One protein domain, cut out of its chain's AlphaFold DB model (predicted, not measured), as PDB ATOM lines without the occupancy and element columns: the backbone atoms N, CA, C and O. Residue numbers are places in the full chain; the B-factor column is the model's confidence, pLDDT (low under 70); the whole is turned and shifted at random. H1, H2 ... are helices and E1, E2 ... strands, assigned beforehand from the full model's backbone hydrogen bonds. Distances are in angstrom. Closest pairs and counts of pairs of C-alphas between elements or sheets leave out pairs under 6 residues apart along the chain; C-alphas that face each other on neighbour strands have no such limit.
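This is residues 2 to 123 of the 522 residues of the protein "DHC_N1 domain-containing protein" of Oncorhynchus mykiss (UniProt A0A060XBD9). One sheet of four antiparallel strands makes the core, with the short helix H2 packed along E1, H1 near H2 but off the sheet, and H3 just before E4. Long loops, residues 14 to 34 and 58 to 74, lie away from the core. The printed part has 122 residues, with H1, H2, E1, E2, E3, H3 and E4 in chain order and sheet order E2, E1, E3, E4. It is mixed, helices and strands, with under half of the residues in named elements; it is compact, with a radius of gyration of the C-alphas of 15.4 A and spans of 46 by 38 by 29 A.

H1, residues 2 to 13, is 17.0 A long and begins at C-alpha 2 (72.090, 188.093, 187.389). H2 is residues 35 to 41, 10.0 A. E1, residues 48 to 57, is 24.9 A and bends by 75 degrees at residue 54. E2 is residues 75 to 81, 17.3 A; E3 is 92 to 98, 19.9 A; H3 is 110 to 113, 5.3 A. E4, residues 114 to 120, is 19.7 A and ends at C-alpha 120 (92.075, 192.839, 201.881).

E1 and E2 form a hairpin, with N 52 and O 80 at 2.9 A. E1 also neighbours E3, with N 53 and O 92 at 2.8 A, and E3 neighbours the edge strand E4, with N 93 and O 119 at 2.8 A. H2 is on the sheet over E1, at a height over the sheet of 9.0 A; their closest C-alphas, of Phe 40 and Ile 49, are 6.7 A apart. H1 is not on the sheet; it is close to H2 but not clearly touching, the closest C-alphas, of Cys 3 and Phe 37, being 6.8 A apart. Every O i to N i+4 pair is within hydrogen-bond range in H1 and H2; H3 is too short for one.

The C-alphas of Gly 69 and Asp 102, the two farthest apart, are 47.1 A apart. The printed part has no cut; the links H1 to H2, E1 to E2 and E3 to H3 are long. The mean pLDDT of the printed part is 71.2, with residues 2 to 34, 59 to 70 and 72 to 73 under 70.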
ATOM      1  N   ASN A   2      70.789 187.408 187.239       38.66
ATOM      2  CA  ASN A   2      72.090 188.093 187.389       38.66
ATOM      3  C   ASN A   2      72.709 187.968 188.799       38.66
ATOM      4  O   ASN A   2      73.906 187.723 188.926       38.66
ATOM      5  N   CYS A   3      71.891 188.014 189.860       40.03
ATOM      6  CA  CYS A   3      72.344 187.776 191.238       40.03
ATOM      7  C   CYS A   3      72.936 186.362 191.437       40.03
ATOM      8  O   CYS A   3      73.926 186.191 192.142       40.03
ATOM      9  N   CYS A   4      72.394 185.344 190.751       41.62
ATOM     10  CA  CYS A   4      72.927 183.978 190.802       41.62
ATOM     11  C   CYS A   4      74.292 183.846 190.118       41.62
ATOM     12  O   CYS A   4      75.031 182.936 190.470       41.62
ATOM     13  N   CYS A   5      74.640 184.712 189.160       44.91
ATOM     14  CA  CYS A   5      75.947 184.683 188.500       44.91
ATOM     15  C   CYS A   5      77.056 185.216 189.419       44.91
ATOM     16  O   CYS A   5      78.088 184.565 189.543       44.91
ATOM     17  N   LEU A   6      76.812 186.324 190.130       50.91
ATOM     18  CA  LEU A   6      77.750 186.851 191.132       50.91
ATOM     19  C   LEU A   6      77.900 185.890 192.321       50.91
ATOM     20  O   LEU A   6      79.013 185.562 192.714       50.91
ATOM     21  N   VAL A   7      76.792 185.348 192.835       45.75
ATOM     22  CA  VAL A   7      76.818 184.361 193.932       45.75
ATOM     23  C   VAL A   7      77.473 183.037 193.504       45.75
ATOM     24  O   VAL A   7      78.161 182.403 194.303       45.75
ATOM     25  N   LYS A   8      77.324 182.612 192.239       45.53
ATOM     26  CA  LYS A   8      78.083 181.476 191.687       45.53
ATOM     27  C   LYS A   8      79.576 181.783 191.578       45.53
ATOM     28  O   LYS A   8      80.364 180.903 191.889       45.53
ATOM     29  N   PHE A   9      79.958 182.999 191.185       49.75
ATOM     30  CA  PHE A   9      81.359 183.430 191.149       49.75
ATOM     31  C   PHE A   9      82.003 183.364 192.546       49.75
ATOM     32  O   PHE A   9      83.065 182.766 192.697       49.75
ATOM     33  N   PHE A  10      81.305 183.847 193.582       48.53
ATOM     34  CA  PHE A  10      81.729 183.705 194.983       48.53
ATOM     35  C   PHE A  10      81.889 182.241 195.425       48.53
ATOM     36  O   PHE A  10      82.907 181.891 196.019       48.53
ATOM     37  N   ASN A  11      80.924 181.376 195.093       42.09
ATOM     38  CA  ASN A  11      80.961 179.949 195.442       42.09
ATOM     39  C   ASN A  11      82.029 179.136 194.686       42.09
ATOM     40  O   ASN A  11      82.433 178.080 195.167       42.09
ATOM     41  N   LEU A  12      82.443 179.577 193.493       43.19
ATOM     42  CA  LEU A  12      83.392 178.853 192.641       43.19
ATOM     43  C   LEU A  12      84.852 179.262 192.870       43.19
ATOM     44  O   LEU A  12      85.722 178.413 192.704       43.19
ATOM     45  N   TYR A  13      85.123 180.523 193.232       41.09
ATOM     46  CA  TYR A  13      86.483 181.077 193.160       41.09
ATOM     47  C   TYR A  13      87.052 181.647 194.466       41.09
ATOM     48  O   TYR A  13      88.251 181.903 194.510       41.09
ATOM     49  N   LEU A  14      86.244 181.859 195.513       43.44
ATOM     50  CA  LEU A  14      86.699 182.578 196.716       43.44
ATOM     51  C   LEU A  14      86.574 181.814 198.038       43.44
ATOM     52  O   LEU A  14      87.118 182.287 199.030       43.44
ATOM     53  N   LEU A  15      85.876 180.675 198.079       42.62
ATOM     54  CA  LEU A  15      85.491 180.035 199.339       42.62
ATOM     55  C   LEU A  15      85.858 178.543 199.370       42.62
ATOM     56  O   LEU A  15      85.495 177.779 198.463       42.62
ATOM     57  N   ASP A  16      86.561 178.134 200.429       39.12
ATOM     58  CA  ASP A  16      86.893 176.727 200.698       39.12
ATOM     59  C   ASP A  16      85.619 175.924 201.046       39.12
ATOM     60  O   ASP A  16      84.579 176.504 201.376       39.12
ATOM     61  N   GLU A  17      85.650 174.591 200.943       37.06
ATOM     62  CA  GLU A  17      84.462 173.719 201.059       37.06
ATOM     63  C   GLU A  17      83.638 173.956 202.338       37.06
ATOM     64  O   GLU A  17      82.411 173.844 202.310       37.06
ATOM     65  N   GLN A  18      84.279 174.379 203.431       36.34
ATOM     66  CA  GLN A  18      83.619 174.710 204.697       36.34
ATOM     67  C   GLN A  18      82.782 176.008 204.619       36.34
ATOM     68  O   GLN A  18      81.679 176.071 205.164       36.34
ATOM     69  N   GLN A  19      83.243 177.008 203.859       39.72
ATOM     70  CA  GLN A  19      82.584 178.310 203.664       39.72
ATOM     71  C   GLN A  19      81.424 178.267 202.650       39.72
ATOM     72  O   GLN A  19      80.541 179.126 202.673       39.72
ATOM     73  N   ARG A  20      81.368 177.246 201.780       38.19
ATOM     74  CA  ARG A  20      80.242 177.041 200.839       38.19
ATOM     75  C   ARG A  20      78.925 176.713 201.544       38.19
ATOM     76  O   ARG A  20      77.855 176.911 200.966       38.19
ATOM     77  N   SER A  21      78.988 176.211 202.778       36.22
ATOM     78  CA  SER A  21      77.809 175.772 203.530       36.22
ATOM     79  C   SER A  21      76.917 176.932 204.012       36.22
ATOM     80  O   SER A  21      75.700 176.762 204.097       36.22
ATOM     81  N   GLU A  22      77.470 178.135 204.217       38.66
ATOM     82  CA  GLU A  22      76.745 179.274 204.811       38.66
ATOM     83  C   GLU A  22      76.076 180.220 203.792       38.66
ATOM     84  O   GLU A  22      75.194 181.007 204.146       38.66
ATOM     85  N   ILE A  23      76.422 180.122 202.500       37.31
ATOM     86  CA  ILE A  23      75.851 180.957 201.416       37.31
ATOM     87  C   ILE A  23      74.738 180.216 200.652       37.31
ATOM     88  O   ILE A  23      74.218 180.694 199.643       37.31
ATOM     89  N   SER A  24      74.310 179.053 201.145       32.62
ATOM     90  CA  SER A  24      73.210 178.277 200.574       32.62
ATOM     91  C   SER A  24      71.887 179.063 200.620       32.62
ATOM     92  O   SER A  24      71.085 178.937 201.542       32.62
ATOM     93  N   CYS A  25      71.626 179.872 199.588       34.19
ATOM     94  CA  CYS A  25      70.290 180.348 199.246       34.19
ATOM     95  C   CYS A  25      69.479 179.151 198.737       34.19
ATOM     96  O   CYS A  25      69.264 178.984 197.535       34.19
ATOM     97  N   ARG A  26      69.054 178.272 199.649       28.39
ATOM     98  CA  ARG A  26      68.000 177.305 199.351       28.39
ATOM     99  C   ARG A  26      66.670 178.043 199.345       28.39
ATOM    100  O   ARG A  26      66.271 178.607 200.351       28.39
ATOM    101  N   HIS A  27      66.047 178.025 198.169       30.83
ATOM    102  CA  HIS A  27      64.641 178.280 197.868       30.83
ATOM    103  C   HIS A  27      63.713 178.321 199.097       30.83
ATOM    104  O   HIS A  27      63.112 177.313 199.461       30.83
ATOM    105  N   SER A  28      63.532 179.499 199.684       25.61
ATOM    106  CA  SER A  28      62.351 179.823 200.480       25.61
ATOM    107  C   SER A  28      62.165 181.343 200.510       25.61
ATOM    108  O   SER A  28      63.102 182.083 200.779       25.61
ATOM    109  N   ALA A  29      60.959 181.773 200.119       28.31
ATOM    110  CA  ALA A  29      60.352 183.102 200.266       28.31
ATOM    111  C   ALA A  29      61.292 184.333 200.220       28.31
ATOM    112  O   ALA A  29      61.917 184.680 201.214       28.31
ATOM    113  N   LEU A  30      61.319 185.039 199.079       34.84
ATOM    114  CA  LEU A  30      62.045 186.304 198.878       34.84
ATOM    115  C   LEU A  30      61.578 187.434 199.829       34.84
ATOM    116  O   LEU A  30      60.422 187.845 199.728       34.84
ATOM    117  N   PRO A  31      62.480 188.037 200.633       35.00
ATOM    118  CA  PRO A  31      62.321 189.363 201.234       35.00
ATOM    119  C   PRO A  31      63.317 190.379 200.584       35.00
ATOM    120  O   PRO A  31      64.050 189.997 199.669       35.00
ATOM    121  N   PRO A  32      63.381 191.671 200.993       40.91
ATOM    122  CA  PRO A  32      63.884 192.829 200.212       40.91
ATOM    123  C   PRO A  32      65.380 192.869 199.809       40.91
ATOM    124  O   PRO A  32      65.875 193.907 199.380       40.91
ATOM    125  N   GLN A  33      66.128 191.773 199.942       53.16
ATOM    126  CA  GLN A  33      67.595 191.727 199.835       53.16
ATOM    127  C   GLN A  33      68.158 191.890 198.408       53.16
ATOM    128  O   GLN A  33      69.371 192.006 198.246       53.16
ATOM    129  N   LEU A  34      67.311 191.917 197.371       64.50
ATOM    130  CA  LEU A  34      67.741 192.059 195.971       64.50
ATOM    131  C   LEU A  34      67.704 193.496 195.440       64.50
ATOM    132  O   LEU A  34      68.349 193.762 194.431       64.50
ATOM    133  N   ALA A  35      67.036 194.432 196.125       77.44
ATOM    134  CA  ALA A  35      66.918 195.813 195.650       77.44
ATOM    135  C   ALA A  35      68.276 196.489 195.344       77.44
ATOM    136  O   ALA A  35      68.382 197.142 194.308       77.44
ATOM    137  N   PRO A  36      69.348 196.283 196.141       80.81
ATOM    138  CA  PRO A  36      70.671 196.822 195.811       80.81
ATOM    139  C   PRO A  36      71.297 196.212 194.550       80.81
ATOM    140  O   PRO A  36      72.058 196.875 193.849       80.81
ATOM    141  N   PHE A  37      70.986 194.948 194.246       82.81
ATOM    142  CA  PHE A  37      71.434 194.306 193.010       82.81
ATOM    143  C   PHE A  37      70.661 194.841 191.811       82.81
ATOM    144  O   PHE A  37      71.265 195.136 190.782       82.81
ATOM    145  N   ASP A  38      69.341 194.970 191.945       84.94
ATOM    146  CA  ASP A  38      68.487 195.506 190.888       84.94
ATOM    147  C   ASP A  38      68.880 196.950 190.555       84.94
ATOM    148  O   ASP A  38      69.023 197.277 189.378       84.94
ATOM    149  N   ASP A  39      69.169 197.770 191.569       88.75
ATOM    150  CA  ASP A  39      69.721 199.114 191.390       88.75
ATOM    151  C   ASP A  39      71.081 199.078 190.674       88.75
ATOM    152  O   ASP A  39      71.249 199.700 189.628       88.75
ATOM    153  N   PHE A  40      72.037 198.275 191.147       88.88
ATOM    154  CA  PHE A  40      73.362 198.180 190.527       88.88
ATOM    155  C   PHE A  40      73.322 197.747 189.045       88.88
ATOM    156  O   PHE A  40      74.116 198.228 188.231       88.88
ATOM    157  N   PHE A  41      72.394 196.866 188.654       88.56
ATOM    158  CA  PHE A  41      72.240 196.438 187.256       88.56
ATOM    159  C   PHE A  41      71.373 197.388 186.407       88.56
ATOM    160  O   PHE A  41      71.469 197.360 185.173       88.56
ATOM    161  N   ALA A  42      70.549 198.239 187.021       90.19
ATOM    162  CA  ALA A  42      69.652 199.148 186.318       90.19
ATOM    163  C   ALA A  42      70.396 200.269 185.570       90.19
ATOM    164  O   ALA A  42      71.557 200.597 185.829       90.19
ATOM    165  N   LYS A  43      69.706 200.883 184.604       92.56
ATOM    166  CA  LYS A  43      70.169 202.122 183.974       92.56
ATOM    167  C   LYS A  43      70.054 203.266 184.986       92.56
ATOM    168  O   LYS A  43      68.972 203.507 185.505       92.56
ATOM    169  N   GLY A  44      71.149 203.985 185.207       91.25
ATOM    170  CA  GLY A  44      71.231 205.106 186.142       91.25
ATOM    171  C   GLY A  44      71.351 204.714 187.617       91.25
ATOM    172  O   GLY A  44      71.349 205.614 188.450       91.25
ATOM    173  N   GLY A  45      71.453 203.421 187.939       90.81
ATOM    174  CA  GLY A  45      71.627 202.962 189.319       90.81
ATOM    175  C   GLY A  45      73.082 202.990 189.798       90.81
ATOM    176  O   GLY A  45      73.947 203.616 189.171       90.81
ATOM    177  N   SER A  46      73.362 202.334 190.929       88.75
ATOM    178  CA  SER A  46      74.665 202.413 191.601       88.75
ATOM    179  C   SER A  46      75.852 201.990 190.723       88.75
ATOM    180  O   SER A  46      75.811 201.011 189.978       88.75
ATOM    181  N   LYS A  47      76.970 202.711 190.877       91.31
ATOM    182  CA  LYS A  47      78.261 202.389 190.245       91.31
ATOM    183  C   LYS A  47      78.990 201.224 190.898       91.31
ATOM    184  O   LYS A  47      79.831 200.611 190.243       91.31
ATOM    185  N   THR A  48      78.703 200.954 192.167       90.69
ATOM    186  CA  THR A  48      79.481 200.019 192.976       90.69
ATOM    187  C   THR A  48      78.559 199.159 193.819       90.69
ATOM    188  O   THR A  48      77.628 199.663 194.447       90.69
ATOM    189  N   ILE A  49      78.861 197.867 193.874       89.31
ATOM    190  CA  ILE A  49      78.293 196.948 194.856       89.31
ATOM    191  C   ILE A  49      79.442 196.212 195.547       89.31
ATOM    192  O   ILE A  49      80.360 195.725 194.887       89.31
ATOM    193  N   ALA A  50      79.428 196.180 196.878       89.31
ATOM    194  CA  ALA A  50      80.521 195.645 197.680       89.31
ATOM    195  C   ALA A  50      80.002 194.692 198.752       89.31
ATOM    196  O   ALA A  50      78.970 194.927 199.382       89.31
ATOM    197  N   PHE A  51      80.750 193.620 198.961       88.12
ATOM    198  CA  PHE A  51      80.508 192.648 200.012       88.12
ATOM    199  C   PHE A  51      81.666 192.696 200.990       88.12
ATOM    200  O   PHE A  51      82.781 193.044 200.613       88.12
ATOM    201  N   VAL A  52      81.404 192.324 202.234       86.19
ATOM    202  CA  VAL A  52      82.417 192.245 203.282       86.19
ATOM    203  C   VAL A  52      82.355 190.871 203.917       86.19
ATOM    204  O   VAL A  52      81.275 190.400 204.267       86.19
ATOM    205  N   TYR A  53      83.519 190.238 204.027       87.56
ATOM    206  CA  TYR A  53      83.750 188.979 204.715       87.56
ATOM    207  C   TYR A  53      84.677 189.220 205.906       87.56
ATOM    208  O   TYR A  53      85.893 189.341 205.738       87.56
ATOM    209  N   GLN A  54      84.092 189.340 207.099       89.19
ATOM    210  CA  GLN A  54      84.815 189.588 208.350       89.19
ATOM    211  C   GLN A  54      84.012 189.114 209.570       89.19
ATOM    212  O   GLN A  54      82.841 188.740 209.451       89.19
ATOM    213  N   GLU A  55      84.643 189.145 210.742       87.56
ATOM    214  CA  GLU A  55      83.998 188.858 212.021       87.56
ATOM    215  C   GLU A  55      82.950 189.926 212.354       87.56
ATOM    216  O   GLU A  55      83.242 191.122 212.377       87.56
ATOM    217  N   THR A  56      81.711 189.497 212.593       82.44
ATOM    218  CA  THR A  56      80.606 190.380 212.993       82.44
ATOM    219  C   THR A  56      79.693 189.677 213.986       82.44
ATOM    220  O   THR A  56      79.627 188.446 214.018       82.44
ATOM    221  N   GLU A  57      78.972 190.455 214.792       80.56
ATOM    222  CA  GLU A  57      77.955 189.900 215.680       80.56
ATOM    223  C   GLU A  57      76.871 189.158 214.885       80.56
ATOM    224  O   GLU A  57      76.485 189.547 213.770       80.56
ATOM    225  N   VAL A  58      76.368 188.072 215.478       74.75
ATOM    226  CA  VAL A  58      75.195 187.367 214.968       74.75
ATOM    227  C   VAL A  58      74.038 188.373 214.875       74.75
ATOM    228  O   VAL A  58      73.654 188.965 215.886       74.75
ATOM    229  N   PRO A  59      73.473 188.584 213.675       68.88
ATOM    230  CA  PRO A  59      72.410 189.555 213.469       68.88
ATOM    231  C   PRO A  59      71.138 189.078 214.178       68.88
ATOM    232  O   PRO A  59      70.896 187.873 214.299       68.88
ATOM    233  N   GLY A  60      70.317 190.019 214.645       64.50
ATOM    234  CA  GLY A  60      69.081 189.697 215.347       64.50
ATOM    235  C   GLY A  60      68.052 188.990 214.461       64.50
ATOM    236  O   GLY A  60      68.228 188.802 213.252       64.50
ATOM    237  N   ILE A  61      66.936 188.598 215.079       61.25
ATOM    238  CA  ILE A  61      65.840 187.856 214.431       61.25
ATOM    239  C   ILE A  61      65.285 188.625 213.215       61.25
ATOM    240  O   ILE A  61      64.790 188.006 212.273       61.25
ATOM    241  N   GLU A  62      65.449 189.954 213.175       58.28
ATOM    242  CA  GLU A  62      65.107 190.810 212.033       58.28
ATOM    243  C   GLU A  62      65.754 190.404 210.696       58.28
ATOM    244  O   GLU A  62      65.214 190.730 209.639       58.28
ATOM    245  N   CYS A  63      66.866 189.659 210.695       60.91
ATOM    246  CA  CYS A  63      67.500 189.203 209.454       60.91
ATOM    247  C   CYS A  63      66.819 187.979 208.809       60.91
ATOM    248  O   CYS A  63      67.214 187.564 207.715       60.91
ATOM    249  N   GLY A  64      65.824 187.379 209.478       56.25
ATOM    250  CA  GLY A  64      65.082 186.212 208.990       56.25
ATOM    251  C   GLY A  64      65.882 184.902 208.956       56.25
ATOM    252  O   GLY A  64      65.385 183.905 208.436       56.25
ATOM    253  N   ARG A  65      67.111 184.882 209.495       61.00
ATOM    254  CA  ARG A  65      67.959 183.685 209.623       61.00
ATOM    255  C   ARG A  65      68.169 183.343 211.096       61.00
ATOM    256  O   ARG A  65      68.509 184.206 211.896       61.00
ATOM    257  N   THR A  66      67.998 182.073 211.449       58.34
ATOM    258  CA  THR A  66      68.305 181.550 212.789       58.34
ATOM    259  C   THR A  66      69.665 180.863 212.775       58.34
ATOM    260  O   THR A  66      69.884 180.006 211.921       58.34
ATOM    261  N   PHE A  67      70.543 181.199 213.723       66.50
ATOM    262  CA  PHE A  67      71.863 180.584 213.906       66.50
ATOM    263  C   PHE A  67      71.827 179.647 215.133       66.50
ATOM    264  O   PHE A  67      71.997 180.109 216.266       66.50
ATOM    265  N   PRO A  68      71.533 178.342 214.959       58.38
ATOM    266  CA  PRO A  68      71.286 177.434 216.079       58.38
ATOM    267  C   PRO A  68      72.556 177.236 216.915       58.38
ATOM    268  O   PRO A  68      73.614 176.947 216.366       58.38
ATOM    269  N   GLY A  69      72.454 177.371 218.240       65.50
ATOM    270  CA  GLY A  69      73.570 177.129 219.166       65.50
ATOM    271  C   GLY A  69      74.534 178.304 219.379       65.50
ATOM    272  O   GLY A  69      75.492 178.153 220.132       65.50
ATOM    273  N   THR A  70      74.287 179.475 218.780       64.12
ATOM    274  CA  THR A  70      75.083 180.691 219.035       64.12
ATOM    275  C   THR A  70      74.410 181.589 220.074       64.12
ATOM    276  O   THR A  70      73.209 181.853 220.004       64.12
ATOM    277  N   ALA A  71      75.174 182.033 221.077       70.31
ATOM    278  CA  ALA A  71      74.687 182.971 222.087       70.31
ATOM    279  C   ALA A  71      74.417 184.355 221.467       70.31
ATOM    280  O   ALA A  71      75.038 184.741 220.476       70.31
ATOM    281  N   LYS A  72      73.504 185.130 222.062       65.44
ATOM    282  CA  LYS A  72      73.251 186.519 221.651       65.44
ATOM    283  C   LYS A  72      74.538 187.338 221.831       65.44
ATOM    284  O   LYS A  72      75.096 187.335 222.924       65.44
ATOM    285  N   GLY A  73      74.998 188.005 220.772       69.38
ATOM    286  CA  GLY A  73      76.282 188.719 220.757       69.38
ATOM    287  C   GLY A  73      77.501 187.843 220.435       69.38
ATOM    288  O   GLY A  73      78.628 188.311 220.548       69.38
ATOM    289  N   ALA A  74      77.310 186.580 220.031       78.75
ATOM    290  CA  ALA A  74      78.404 185.775 219.494       78.75
ATOM    291  C   ALA A  74      78.968 186.420 218.218       78.75
ATOM    292  O   ALA A  74      78.217 186.949 217.395       78.75
ATOM    293  N   ILE A  75      80.286 186.352 218.054       82.81
ATOM    294  CA  ILE A  75      81.000 186.848 216.878       82.81
ATOM    295  C   ILE A  75      81.232 185.669 215.935       82.81
ATOM    296  O   ILE A  75      81.736 184.629 216.356       82.81
ATOM    297  N   ILE A  76      80.847 185.824 214.668       81.12
ATOM    298  CA  ILE A  76      81.062 184.819 213.622       81.12
ATOM    299  C   ILE A  76      81.591 185.473 212.343       81.12
ATOM    300  O   ILE A  76      81.301 186.637 212.053       81.12
ATOM    301  N   MET A  77      82.352 184.716 211.552       82.38
ATOM    302  CA  MET A  77      82.747 185.141 210.208       82.38
ATOM    303  C   MET A  77      81.523 185.166 209.301       82.38
ATOM    304  O   MET A  77      80.799 184.179 209.209       82.38
ATOM    305  N   ARG A  78      81.264 186.293 208.631       81.62
ATOM    306  CA  ARG A  78      80.082 186.440 207.769       81.62
ATOM    307  C   ARG A  78      80.406 187.192 206.498       81.62
ATOM    308  O   ARG A  78      81.096 188.203 206.542       81.62
ATOM    309  N   LEU A  79      79.817 186.739 205.389       80.75
ATOM    310  CA  LEU A  79      79.709 187.516 204.156       80.75
ATOM    311  C   LEU A  79      78.384 188.286 204.153       80.75
ATOM    312  O   LEU A  79      77.311 187.681 204.231       80.75
ATOM    313  N   PHE A  80      78.439 189.607 204.023       80.00
ATOM    314  CA  PHE A  80      77.250 190.453 203.919       80.00
ATOM    315  C   PHE A  80      77.450 191.585 202.910       80.00
ATOM    316  O   PHE A  80      78.574 191.970 202.593       80.00
ATOM    317  N   LEU A  81      76.341 192.098 202.372       83.56
ATOM    318  CA  LEU A  81      76.352 193.299 201.544       83.56
ATOM    319  C   LEU A  81      76.651 194.501 202.445       83.56
ATOM    320  O   LEU A  81      75.918 194.731 203.406       83.56
ATOM    321  N   ALA A  82      77.711 195.245 202.145       78.81
ATOM    322  CA  ALA A  82      78.180 196.313 203.015       78.81
ATOM    323  C   ALA A  82      77.817 197.693 202.472       78.81
ATOM    324  O   ALA A  82      78.026 197.994 201.294       78.81
ATOM    325  N   ASN A  83      77.359 198.562 203.371       83.44
ATOM    326  CA  ASN A  83      77.402 199.993 203.137       83.44
ATOM    327  C   ASN A  83      78.800 200.499 203.517       83.44
ATOM    328  O   ASN A  83      79.126 200.617 204.700       83.44
ATOM    329  N   LEU A  84      79.642 200.767 202.518       81.06
ATOM    330  CA  LEU A  84      81.044 201.136 202.739       81.06
ATOM    331  C   LEU A  84      81.227 202.470 203.485       81.06
ATOM    332  O   LEU A  84      82.322 202.722 203.974       81.06
ATOM    333  N   SER A  85      80.191 203.313 203.604       82.12
ATOM    334  CA  SER A  85      80.256 204.535 204.424       82.12
ATOM    335  C   SER A  85      80.048 204.287 205.920       82.12
ATOM    336  O   SER A  85      80.394 205.143 206.727       82.12
ATOM    337  N   GLU A  86      79.468 203.147 206.294       83.12
ATOM    338  CA  GLU A  86      79.091 202.816 207.678       83.12
ATOM    339  C   GLU A  86      79.855 201.599 208.215       83.12
ATOM    340  O   GLU A  86      79.918 201.375 209.421       83.12
ATOM    341  N   THR A  87      80.451 200.802 207.325       84.75
ATOM    342  CA  THR A  87      81.125 199.550 207.685       84.75
ATOM    343  C   THR A  87      82.606 199.790 207.962       84.75
ATOM    344  O   THR A  87      83.353 200.195 207.071       84.75
ATOM    345  N   CYS A  88      83.061 199.472 209.176       87.75
ATOM    346  CA  CYS A  88      84.490 199.393 209.480       87.75
ATOM    347  C   CYS A  88      85.072 198.109 208.870       87.75
ATOM    348  O   CYS A  88      84.674 197.009 209.255       87.75
ATOM    349  N   LEU A  89      85.984 198.242 207.905       89.81
ATOM    350  CA  LEU A  89      86.574 197.110 207.188       89.81
ATOM    351  C   LEU A  89      87.748 196.509 207.968       89.81
ATOM    352  O   LEU A  89      88.776 197.162 208.141       89.81
ATOM    353  N   THR A  90      87.602 195.250 208.372       91.62
ATOM    354  CA  THR A  90      88.618 194.467 209.097       91.62
ATOM    355  C   THR A  90      88.908 193.111 208.452       91.62
ATOM    356  O   THR A  90      89.713 192.349 208.972       91.62
ATOM    357  N   GLY A  91      88.264 192.793 207.327       90.25
ATOM    358  CA  GLY A  91      88.479 191.550 206.583       90.25
ATOM    359  C   GLY A  91      88.518 191.772 205.074       90.25
ATOM    360  O   GLY A  91      89.021 192.788 204.591       90.25
ATOM    361  N   LEU A  92      87.986 190.820 204.308       91.62
ATOM    362  CA  LEU A  92      87.995 190.890 202.848       91.62
ATOM    363  C   LEU A  92      86.802 191.700 202.342       91.62
ATOM    364  O   LEU A  92      85.663 191.452 202.724       91.62
ATOM    365  N   CYS A  93      87.053 192.623 201.423       93.06
ATOM    366  CA  CYS A  93      86.044 193.429 200.753       93.06
ATOM    367  C   CYS A  93      86.104 193.195 199.234       93.06
ATOM    368  O   CYS A  93      86.810 193.906 198.513       93.06
ATOM    369  N   PRO A  94      85.437 192.150 198.720       89.88
ATOM    370  CA  PRO A  94      85.209 191.979 197.291       89.88
ATOM    371  C   PRO A  94      84.158 192.970 196.781       89.88
ATOM    372  O   PRO A  94      83.037 193.033 197.292       89.88
ATOM    373  N   PHE A  95      84.498 193.716 195.734       90.38
ATOM    374  CA  PHE A  95      83.634 194.744 195.167       90.38
ATOM    375  C   PHE A  95      83.612 194.711 193.640       90.38
ATOM    376  O   PHE A  95      84.562 194.300 192.972       90.38
ATOM    377  N   PHE A  96      82.489 195.163 193.092       90.56
ATOM    378  CA  PHE A  96      82.228 195.237 191.664       90.56
ATOM    379  C   PHE A  96      81.934 196.684 191.293       90.56
ATOM    380  O   PHE A  96      81.128 197.342 191.952       90.56
ATOM    381  N   VAL A  97      82.583 197.169 190.240       91.19
ATOM    382  CA  VAL A  97      82.464 198.542 189.746       91.19
ATOM    383  C   VAL A  97      82.028 198.507 188.292       91.19
ATOM    384  O   VAL A  97      82.565 197.733 187.505       91.19
ATOM    385  N   ARG A  98      81.102 199.384 187.915       90.19
ATOM    386  CA  ARG A  98      80.744 199.641 186.516       90.19
ATOM    387  C   ARG A  98      81.096 201.069 186.122       90.19
ATOM    388  O   ARG A  98      80.844 202.013 186.871       90.19
ATOM    389  N   THR A  99      81.696 201.241 184.947       81.62
ATOM    390  CA  THR A  99      82.172 202.554 184.474       81.62
ATOM    391  C   THR A  99      81.080 203.341 183.753       81.62
ATOM    392  O   THR A  99      80.999 204.560 183.922       81.62
ATOM    393  N   LYS A 100      80.197 202.656 183.018       86.38
ATOM    394  CA  LYS A 100      79.044 203.249 182.330       86.38
ATOM    395  C   LYS A 100      77.762 202.975 183.105       86.38
ATOM    396  O   LYS A 100      77.393 201.821 183.322       86.38
ATOM    397  N   ILE A 101      77.073 204.031 183.536       90.12
ATOM    398  CA  ILE A 101      75.789 203.936 184.264       90.12
ATOM    399  C   ILE A 101      74.574 204.102 183.348       90.12
ATOM    400  O   ILE A 101      73.461 203.733 183.701       90.12
ATOM    401  N   ASP A 102      74.777 204.639 182.153       90.81
ATOM    402  CA  ASP A 102      73.751 204.945 181.159       90.81
ATOM    403  C   ASP A 102      73.248 203.713 180.384       90.81
ATOM    404  O   ASP A 102      72.190 203.774 179.751       90.81
ATOM    405  N   VAL A 103      73.952 202.582 180.486       88.94
ATOM    406  CA  VAL A 103      73.607 201.311 179.831       88.94
ATOM    407  C   VAL A 103      73.235 200.264 180.883       88.94
ATOM    408  O   VAL A 103      74.069 199.963 181.722       88.94
ATOM    409  N   PRO A 104      72.038 199.658 180.886       90.06
ATOM    410  CA  PRO A 104      71.718 198.612 181.860       90.06
ATOM    411  C   PRO A 104      72.628 197.387 181.689       90.06
ATOM    412  O   PRO A 104      72.933 196.972 180.565       90.06
ATOM    413  N   VAL A 105      73.028 196.775 182.804       87.50
ATOM    414  CA  VAL A 105      73.881 195.584 182.791       87.50
ATOM    415  C   VAL A 105      73.017 194.325 182.747       87.50
ATOM    416  O   VAL A 105      72.120 194.102 183.558       87.50
ATOM    417  N   ASN A 106      73.293 193.479 181.766       85.19
ATOM    418  CA  ASN A 106      72.606 192.230 181.495       85.19
ATOM    419  C   ASN A 106      73.627 191.124 181.183       85.19
ATOM    420  O   ASN A 106      74.821 191.370 181.051       85.19
ATOM    421  N   ILE A 107      73.155 189.887 181.032       81.81
ATOM    422  CA  ILE A 107      74.014 188.706 180.833       81.81
ATOM    423  C   ILE A 107      74.951 188.860 179.618       81.81
ATOM    424  O   ILE A 107      76.044 188.304 179.621       81.81
ATOM    425  N   LYS A 108      74.553 189.627 178.593       83.88
ATOM    426  CA  LYS A 108      75.349 189.806 177.374       83.88
ATOM    427  C   LYS A 108      76.502 190.793 177.546       83.88
ATOM    428  O   LYS A 108      77.531 190.564 176.937       83.88
ATOM    429  N   ASN A 109      76.356 191.846 178.353       84.94
ATOM    430  CA  ASN A 109      77.381 192.895 178.503       84.94
ATOM    431  C   ASN A 109      78.098 192.882 179.866       84.94
ATOM    432  O   ASN A 109      79.032 193.649 180.073       84.94
ATOM    433  N   ILE A 110      77.705 192.000 180.792       82.75
ATOM    434  CA  ILE A 110      78.262 191.957 182.153       82.75
ATOM    435  C   ILE A 110      79.791 191.810 182.192       82.75
ATOM    436  O   ILE A 110      80.431 192.371 183.070       82.75
ATOM    437  N   HIS A 111      80.372 191.090 181.232       80.38
ATOM    438  CA  HIS A 111      81.811 190.840 181.147       80.38
ATOM    439  C   HIS A 111      82.616 192.035 180.608       80.38
ATOM    440  O   HIS A 111      83.824 192.085 180.807       80.38
ATOM    441  N   GLU A 112      81.959 192.981 179.935       82.81
ATOM    442  CA  GLU A 112      82.580 194.203 179.407       82.81
ATOM    443  C   GLU A 112      82.367 195.394 180.348       82.81
ATOM    444  O   GLU A 112      83.207 196.287 180.431       82.81
ATOM    445  N   GLU A 113      81.229 195.418 181.048       84.44
ATOM    446  CA  GLU A 113      80.771 196.583 181.810       84.44
ATOM    447  C   GLU A 113      81.087 196.500 183.312       84.44
ATOM    448  O   GLU A 113      81.049 197.528 183.993       84.44
ATOM    449  N   ILE A 114      81.393 195.309 183.845       87.62
ATOM    450  CA  ILE A 114      81.713 195.110 185.265       87.62
ATOM    451  C   ILE A 114      83.183 194.755 185.457       87.62
ATOM    452  O   ILE A 114      83.684 193.761 184.938       87.62
ATOM    453  N   TYR A 115      83.824 195.506 186.344       87.56
ATOM    454  CA  TYR A 115      85.146 195.227 186.878       87.56
ATOM    455  C   TYR A 115      85.023 194.660 188.284       87.56
ATOM    456  O   TYR A 115      84.328 195.219 189.131       87.56
ATOM    457  N   PHE A 116      85.722 193.560 188.536       88.50
ATOM    458  CA  PHE A 116      85.824 192.954 189.855       88.50
ATOM    459  C   PHE A 116      87.182 193.266 190.475       88.50
ATOM    460  O   PHE A 116      88.213 193.208 189.804       88.50
ATOM    461  N   SER A 117      87.187 193.554 191.771       89.38
ATOM    462  CA  SER A 117      88.411 193.597 192.554       89.38
ATOM    463  C   SER A 117      88.151 193.213 194.006       89.38
ATOM    464  O   SER A 117      87.008 193.085 194.447       89.38
ATOM    465  N   MET A 118      89.227 193.010 194.755       90.00
ATOM    466  CA  MET A 118      89.173 192.651 196.163       90.00
ATOM    467  C   MET A 118      90.160 193.503 196.947       90.00
ATOM    468  O   MET A 118      91.335 193.596 196.597       90.00
ATOM    469  N   LEU A 119      89.665 194.097 198.025       92.94
ATOM    470  CA  LEU A 119      90.463 194.798 199.013       92.94
ATOM    471  C   LEU A 119      90.585 193.920 200.259       92.94
ATOM    472  O   LEU A 119      89.577 193.574 200.865       92.94
ATOM    473  N   ASP A 120      91.806 193.573 200.644       93.12
ATOM    474  CA  ASP A 120      92.075 192.839 201.881       93.12
ATOM    475  C   ASP A 120      92.461 193.820 202.993       93.12
ATOM    476  O   ASP A 120      93.537 194.415 202.948       93.12
ATOM    477  N   ALA A 121      91.572 194.012 203.966       93.06
ATOM    478  CA  ALA A 121      91.778 194.883 205.118       93.06
ATOM    479  C   ALA A 121      92.073 194.108 206.417       93.06
ATOM    480  O   ALA A 121      92.018 194.712 207.488       93.06
ATOM    481  N   ALA A 122      92.420 192.814 206.345       89.62
ATOM    482  CA  ALA A 122      92.718 191.986 207.523       89.62
ATOM    483  C   ALA A 122      93.865 192.545 208.380       89.62
ATOM    484  O   ALA A 122      93.841 192.479 209.604       89.62
ATOM    485  N   GLU A 123      94.854 193.159 207.733       88.25
ATOM    486  CA  GLU A 123      95.975 193.841 208.390       88.25
ATOM    487  C   GLU A 123      95.802 195.374 208.425       88.25
ATOM    488  O   GLU A 123      96.768 196.129 208.540       88.25
TER     489      GLU A 123